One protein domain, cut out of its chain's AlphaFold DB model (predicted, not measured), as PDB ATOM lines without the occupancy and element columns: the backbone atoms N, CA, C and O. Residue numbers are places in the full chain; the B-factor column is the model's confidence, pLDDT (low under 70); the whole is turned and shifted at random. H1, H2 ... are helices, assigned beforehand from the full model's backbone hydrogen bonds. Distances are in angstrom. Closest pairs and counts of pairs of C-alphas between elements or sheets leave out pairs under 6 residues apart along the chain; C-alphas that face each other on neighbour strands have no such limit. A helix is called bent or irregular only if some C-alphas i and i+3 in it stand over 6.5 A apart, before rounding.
ATOM      1  N   ALA A  22    -149.833  90.142  26.977       91.00
ATOM      2  CA  ALA A  22    -149.854  90.437  28.409       91.00
ATOM      3  C   ALA A  22    -148.613  89.889  29.139       91.00
ATOM      4  O   ALA A  22    -148.018  90.594  29.952       91.00
ATOM      5  N   GLY A  23    -148.179  88.666  28.813       90.88
ATOM      6  CA  GLY A  23    -146.967  88.063  29.372       90.88
ATOM      7  C   GLY A  23    -145.705  88.868  29.055       90.88
ATOM      8  O   GLY A  23    -144.898  89.122  29.950       90.88
ATOM      9  N   PHE A  24    -145.567  89.346  27.816       91.50
ATOM     10  CA  PHE A  24    -144.465  90.232  27.434       91.50
ATOM     11  C   PHE A  24    -144.529  91.586  28.151       91.50
ATOM     12  O   PHE A  24    -143.503  92.064  28.621       91.50
ATOM     13  N   LEU A  25    -145.711  92.184  28.326       90.31
ATOM     14  CA  LEU A  25    -145.844  93.432  29.092       90.31
ATOM     15  C   LEU A  25    -145.409  93.263  30.559       90.31
ATOM     16  O   LEU A  25    -144.719  94.127  31.101       90.31
ATOM     17  N   ILE A  26    -145.759  92.135  31.187       89.00
ATOM     18  CA  ILE A  26    -145.339  91.807  32.560       89.00
ATOM     19  C   ILE A  26    -143.822  91.587  32.631       89.00
ATOM     20  O   ILE A  26    -143.174  92.071  33.561       89.00
ATOM     21  N   ALA A  27    -143.241  90.887  31.653       86.56
ATOM     22  CA  ALA A  27    -141.792  90.709  31.564       86.56
ATOM     23  C   ALA A  27    -141.075  92.062  31.443       86.56
ATOM     24  O   ALA A  27    -140.149  92.321  32.210       86.56
ATOM     25  N   GLY A  28    -141.577  92.953  30.579       86.00
ATOM     26  CA  GLY A  28    -141.096  94.329  30.443       86.00
ATOM     27  C   GLY A  28    -141.119  95.077  31.772       86.00
ATOM     28  O   GLY A  28    -140.092  95.591  32.201       86.00
ATOM     29  N   PHE A  29    -142.240  95.027  32.493       84.00
ATOM     30  CA  PHE A  29    -142.364  95.658  33.810       84.00
ATOM     31  C   PHE A  29    -141.357  95.147  34.843       84.00
ATOM     32  O   PHE A  29    -140.822  95.929  35.630       84.00
ATOM     33  N   ASN A  30    -141.052  93.852  34.836       81.12
ATOM     34  CA  ASN A  30    -140.063  93.289  35.754       81.12
ATOM     35  C   ASN A  30    -138.616  93.616  35.369       81.12
ATOM     36  O   ASN A  30    -137.758  93.636  36.245       81.12
ATOM     37  N   THR A  31    -138.352  93.917  34.099       77.75
ATOM     38  CA  THR A  31    -137.035  94.358  33.601       77.75
ATOM     39  C   THR A  31    -136.885  95.880  33.501       77.75
ATOM     40  O   THR A  31    -135.880  96.365  32.985       77.75
ATOM     41  N   SER A  32    -137.889  96.634  33.960       69.19
ATOM     42  CA  SER A  32    -137.960  98.088  33.803       69.19
ATOM     43  C   SER A  32    -136.784  98.810  34.480       69.19
ATOM     44  O   SER A  32    -136.344  98.380  35.551       69.19
ATOM     45  N   PRO A  33    -136.303  99.933  33.908       64.19
ATOM     46  CA  PRO A  33    -135.269 100.799  34.489       64.19
ATOM     47  C   PRO A  33    -135.496 101.211  35.949       64.19
ATOM     48  O   PRO A  33    -134.533 101.449  36.668       64.19
ATOM     49  N   GLU A  34    -136.747 101.263  36.414       62.91
ATOM     50  CA  GLU A  34    -137.063 101.538  37.826       62.91
ATOM     51  C   GLU A  34    -136.598 100.426  38.779       62.91
ATOM     52  O   GLU A  34    -136.435 100.661  39.975       62.91
ATOM     53  N   LYS A  35    -136.390  99.209  38.264       61.66
ATOM     54  CA  LYS A  35    -135.998  98.026  39.039       61.66
ATOM     55  C   LYS A  35    -134.590  97.523  38.723       61.66
ATOM     56  O   LYS A  35    -134.096  96.667  39.453       61.66
ATOM     57  N   MET A  36    -133.943  98.011  37.660       59.41
ATOM     58  CA  MET A  36    -132.635  97.514  37.213       59.41
ATOM     59  C   MET A  36    -131.706  98.651  36.766       59.41
ATOM     60  O   MET A  36    -132.029  99.417  35.863       59.41
ATOM     61  N   THR A  37    -130.516  98.716  37.371       63.94
ATOM     62  CA  THR A  37    -129.456  99.710  37.102       63.94
ATOM     63  C   THR A  37    -128.550  99.358  35.916       63.94
ATOM     64  O   THR A  37    -127.668 100.140  35.570       63.94
ATOM     65  N   ASP A  38    -128.749  98.197  35.285       70.69
ATOM     66  CA  ASP A  38    -127.945  97.733  34.152       70.69
ATOM     67  C   ASP A  38    -128.603  98.104  32.808       70.69
ATOM     68  O   ASP A  38    -129.751  97.741  32.521       70.69
ATOM     69  N   GLY A  39    -127.864  98.818  31.953       65.25
ATOM     70  CA  GLY A  39    -128.341  99.308  30.657       65.25
ATOM     71  C   GLY A  39    -128.742  98.196  29.679       65.25
ATOM     72  O   GLY A  39    -129.582  98.421  28.802       65.25
ATOM     73  N   GLY A  40    -128.207  96.978  29.841       67.31
ATOM     74  CA  GLY A  40    -128.636  95.806  29.068       67.31
ATOM     75  C   GLY A  40    -130.065  95.361  29.403       67.31
ATOM     76  O   GLY A  40    -130.858  95.065  28.504       67.31
ATOM     77  N   ALA A  41    -130.429  95.401  30.686       65.75
ATOM     78  CA  ALA A  41    -131.758  95.029  31.157       65.75
ATOM     79  C   ALA A  41    -132.824  96.057  30.744       65.75
ATOM     80  O   ALA A  41    -133.885  95.674  30.243       65.75
ATOM     81  N   MET A  42    -132.500  97.354  30.804       66.38
ATOM     82  CA  MET A  42    -133.373  98.423  30.297       66.38
ATOM     83  C   MET A  42    -133.713  98.243  28.812       66.38
ATOM     84  O   MET A  42    -134.852  98.446  28.383       66.38
ATOM     85  N   ARG A  43    -132.735  97.815  28.004       75.00
ATOM     86  CA  ARG A  43    -132.943  97.583  26.570       75.00
ATOM     87  C   ARG A  43    -133.872  96.394  26.324       75.00
ATOM     88  O   ARG A  43    -134.729  96.469  25.445       75.00
ATOM     89  N   SER A  44    -133.750  95.337  27.128       75.12
ATOM     90  CA  SER A  44    -134.659  94.186  27.073       75.12
ATOM     91  C   SER A  44    -136.092  94.550  27.485       75.12
ATOM     92  O   SER A  44    -137.039  94.131  26.819       75.12
ATOM     93  N   SER A  45    -136.258  95.440  28.469       80.19
ATOM     94  CA  SER A  45    -137.561  95.969  28.882       80.19
ATOM     95  C   SER A  45    -138.316  96.643  27.743       80.19
ATOM     96  O   SER A  45    -139.495  96.359  27.530       80.19
ATOM     97  N   ASN A  46    -137.647  97.502  26.973       84.12
ATOM     98  CA  ASN A  46    -138.278  98.166  25.830       84.12
ATOM     99  C   ASN A  46    -138.719  97.169  24.753       84.12
ATOM    100  O   ASN A  46    -139.786  97.337  24.166       84.12
ATOM    101  N   VAL A  47    -137.934  96.114  24.513       88.31
ATOM    102  CA  VAL A  47    -138.297  95.057  23.558       88.31
ATOM    103  C   VAL A  47    -139.536  94.302  24.036       88.31
ATOM    104  O   VAL A  47    -140.453  94.073  23.249       88.31
ATOM    105  N   TYR A  48    -139.610  93.968  25.324       89.75
ATOM    106  CA  TYR A  48    -140.774  93.305  25.899       89.75
ATOM    107  C   TYR A  48    -142.034  94.174  25.851       89.75
ATOM    108  O   TYR A  48    -143.098  93.677  25.484       89.75
ATOM    109  N   TYR A  49    -141.927  95.477  26.120       89.31
ATOM    110  CA  TYR A  49    -143.058  96.392  25.964       89.31
ATOM    111  C   TYR A  49    -143.511  96.534  24.508       89.31
ATOM    112  O   TYR A  49    -144.714  96.519  24.231       89.31
ATOM    113  N   LEU A  50    -142.568  96.628  23.570       92.38
ATOM    114  CA  LEU A  50    -142.869  96.730  22.142       92.38
ATOM    115  C   LEU A  50    -143.560  95.466  21.621       92.38
ATOM    116  O   LEU A  50    -144.601  95.552  20.972       92.38
ATOM    117  N   LEU A  51    -143.018  94.288  21.938       92.75
ATOM    118  CA  LEU A  51    -143.629  93.020  21.551       92.75
ATOM    119  C   LEU A  51    -144.992  92.860  22.226       92.75
ATOM    120  O   LEU A  51    -145.983  92.599  21.548       92.75
ATOM    121  N   GLY A  52    -145.064  93.083  23.537       92.44
ATOM    122  CA  GLY A  52    -146.295  92.953  24.308       92.44
ATOM    123  C   GLY A  52    -147.435  93.812  23.766       92.44
ATOM    124  O   GLY A  52    -148.527  93.303  23.514       92.44
ATOM    125  N   SER A  53    -147.161  95.089  23.496       91.19
ATOM    126  CA  SER A  53    -148.136  96.006  22.895       91.19
ATOM    127  C   SER A  53    -148.535  95.601  21.469       91.19
ATOM    128  O   SER A  53    -149.724  95.640  21.149       91.19
ATOM    129  N   ALA A  54    -147.599  95.133  20.636       93.88
ATOM    130  CA  ALA A  54    -147.904  94.643  19.289       93.88
ATOM    131  C   ALA A  54    -148.822  93.405  19.305       93.88
ATOM    132  O   ALA A  54    -149.792  93.340  18.546       93.88
ATOM    133  N   PHE A  55    -148.563  92.445  20.196       92.00
ATOM    134  CA  PHE A  55    -149.392  91.248  20.369       92.00
ATOM    135  C   PHE A  55    -150.815  91.593  20.842       92.00
ATOM    136  O   PHE A  55    -151.789  91.079  20.284       92.00
ATOM    137  N   VAL A  56    -150.952  92.509  21.809       91.31
ATOM    138  CA  VAL A  56    -152.264  92.997  22.275       91.31
ATOM    139  C   VAL A  56    -153.012  93.726  21.156       91.31
ATOM    140  O   VAL A  56    -154.205  93.486  20.956       91.31
ATOM    141  N   LEU A  57    -152.320  94.566  20.380       93.12
ATOM    142  CA  LEU A  57    -152.921  95.286  19.259       93.12
ATOM    143  C   LEU A  57    -153.435  94.326  18.175       93.12
ATOM    144  O   LEU A  57    -154.557  94.487  17.696       93.12
ATOM    145  N   LEU A  58    -152.660  93.297  17.822       92.31
ATOM    146  CA  LEU A  58    -153.082  92.271  16.861       92.31
ATOM    147  C   LEU A  58    -154.310  91.495  17.348       92.31
ATOM    148  O   LEU A  58    -155.234  91.259  16.566       92.31
ATOM    149  N   ALA A  59    -154.356  91.141  18.635       90.50
ATOM    150  CA  ALA A  59    -155.527  90.502  19.229       90.50
ATOM    151  C   ALA A  59    -156.768  91.407  19.145       90.50
ATOM    152  O   ALA A  59    -157.856  90.936  18.810       90.50
ATOM    153  N   PHE A  60    -156.607  92.711  19.379       91.62
ATOM    154  CA  PHE A  60    -157.702  93.676  19.294       91.62
ATOM    155  C   PHE A  60    -158.204  93.877  17.856       91.62
ATOM    156  O   PHE A  60    -159.409  93.818  17.603       91.62
ATOM    157  N   ILE A  61    -157.293  94.039  16.891       92.25
ATOM    158  CA  ILE A  61    -157.638  94.139  15.464       92.25
ATOM    159  C   ILE A  61    -158.381  92.880  15.012       92.25
ATOM    160  O   ILE A  61    -159.408  92.972  14.334       92.25
ATOM    161  N   GLY A  62    -157.897  91.704  15.409       89.38
ATOM    162  CA  GLY A  62    -158.556  90.444  15.100       89.38
ATOM    163  C   GLY A  62    -159.936  90.321  15.756       89.38
ATOM    164  O   GLY A  62    -160.891  89.905  15.107       89.38
ATOM    165  N   LEU A  63    -160.111  90.775  16.998       90.56
ATOM    166  CA  LEU A  63    -161.436  90.826  17.622       90.56
ATOM    167  C   LEU A  63    -162.421  91.660  16.782       90.56
ATOM    168  O   LEU A  63    -163.505  91.175  16.449       90.56
ATOM    169  N   ILE A  64    -162.028  92.877  16.390       90.81
ATOM    170  CA  ILE A  64    -162.857  93.773  15.566       90.81
ATOM    171  C   ILE A  64    -163.169  93.134  14.211       90.81
ATOM    172  O   ILE A  64    -164.322  93.140  13.771       90.81
ATOM    173  N   ALA A  65    -162.164  92.557  13.551       89.25
ATOM    174  CA  ALA A  65    -162.344  91.879  12.272       89.25
ATOM    175  C   ALA A  65    -163.330  90.705  12.395       89.25
ATOM    176  O   ALA A  65    -164.241  90.582  11.575       89.25
ATOM    177  N   GLY A  66    -163.208  89.896  13.450       86.88
ATOM    178  CA  GLY A  66    -164.121  88.792  13.738       86.88
ATOM    179  C   GLY A  66    -165.562  89.248  13.973       86.88
ATOM    180  O   GLY A  66    -166.492  88.630  13.449       86.88
ATOM    181  N   ILE A  67    -165.763  90.348  14.707       87.06
ATOM    182  CA  ILE A  67    -167.094  90.943  14.916       87.06
ATOM    183  C   ILE A  67    -167.680  91.409  13.578       87.06
ATOM    184  O   ILE A  67    -168.788  91.006  13.221       87.06
ATOM    185  N   LYS A  68    -166.910  92.163  12.785       87.06
ATOM    186  CA  LYS A  68    -167.351  92.689  11.484       87.06
ATOM    187  C   LYS A  68    -167.679  91.583  10.474       87.06
ATOM    188  O   LYS A  68    -168.627  91.705   9.701       87.06
ATOM    189  N   MET A  69    -166.923  90.482  10.476       82.69
ATOM    190  CA  MET A  69    -167.230  89.301   9.656       82.69
ATOM    191  C   MET A  69    -168.549  88.645  10.077       82.69
ATOM    192  O   MET A  69    -169.336  88.240   9.223       82.69
ATOM    193  N   LYS A  70    -168.813  88.560  11.387       82.06
ATOM    194  CA  LYS A  70    -170.064  88.005  11.916       82.06
ATOM    195  C   LYS A  70    -171.276  88.869  11.560       82.06
ATOM    196  O   LYS A  70    -172.337  88.313  11.297       82.06
ATOM    197  N   GLU A  71    -171.125  90.192  11.536       81.56
ATOM    198  CA  GLU A  71    -172.171  91.116  11.078       81.56
ATOM    199  C   GLU A  71    -172.461  90.954   9.582       81.56
ATOM    200  O   GLU A  71    -173.622  90.836   9.202       81.56
ATOM    201  N   ARG A  72    -171.423  90.856   8.735       76.88
ATOM    202  CA  ARG A  72    -171.602  90.650   7.284       76.88
ATOM    203  C   ARG A  72    -172.292  89.339   6.926       76.88
ATOM    204  O   ARG A  72    -173.060  89.323   5.982       76.88
ATOM    205  N   ASN A  73    -172.035  88.263   7.668       70.94
ATOM    206  CA  ASN A  73    -172.675  86.965   7.424       70.94
ATOM    207  C   ASN A  73    -174.132  86.889   7.922       70.94
ATOM    208  O   ASN A  73    -174.776  85.859   7.734       70.94
ATOM    209  N   LYS A  74    -174.630  87.921   8.618       63.62
ATOM    210  CA  LYS A  74    -176.022  88.012   9.083       63.62
ATOM    211  C   LYS A  74    -176.917  88.874   8.181       63.62
ATOM    212  O   LYS A  74    -178.123  88.877   8.412       63.62
TER     213      LYS A  74
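What this domain is: This is residues 22 to 74 of the 75 residues of an uncharacterized protein of Chitinophaga caeni (UniProt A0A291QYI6). One long, straight helix, H2, makes the length of the model, and a short helix, H1, folds back along the first part of it, so that the two form a lopsided helical hairpin. The far part of H2 and the last two residues, residues 57 to 74, stick out alone as a long arm beyond the paired body. The printed part has 53 residues with two named helices, H1 then H2 along the chain, and no named strand; the class is all helix. The whole is extended, with a radius of gyration of the C-alphas of 16.3 A, and spans 56 by 12 by 11 A.

How they stand to each other: H2, residues 39 to 72, touches H1, residues 22 to 30, with residues 44 to 56 alone. Their closest C-alphas, those of Gly 28 and Ser 45, are 4.2 A apart, and 23 pairs of C-alphas lie within 8 A. The two helices run opposite ways at a shallow tilt of 21 degrees and are a helical hairpin. Residues 57 to 74, of which 57 to 72 belong to H2, stand free. In H1 and H2 every pair of O i and N i+4 is within hydrogen-bond range.

Where its parts are: H2 begins at C-alpha 39 at (-128.341, 99.308, 30.657) and ends at C-alpha 72 at (-171.602, 90.650, 7.284), 49.9 A from first to last C-alpha. H1 begins at C-alpha 22 at (-149.854, 90.437, 28.409) and measures 12.6 A from first to last C-alpha. Neither helix is bent.

The domain as a whole: The two C-alphas farthest apart, those of Thr 37 and Lys 74, are 55.6 A apart. Without the stretch that stands free, the body of 35 residues spans 28 by 12 by 9 A. The printed part has no cut, and the link from H1 to H2, 8 residues, is short. The mean pLDDT of the printed part is 82.1; residues 32 to 37, residues 39 to 42 and residue 74 are under 70.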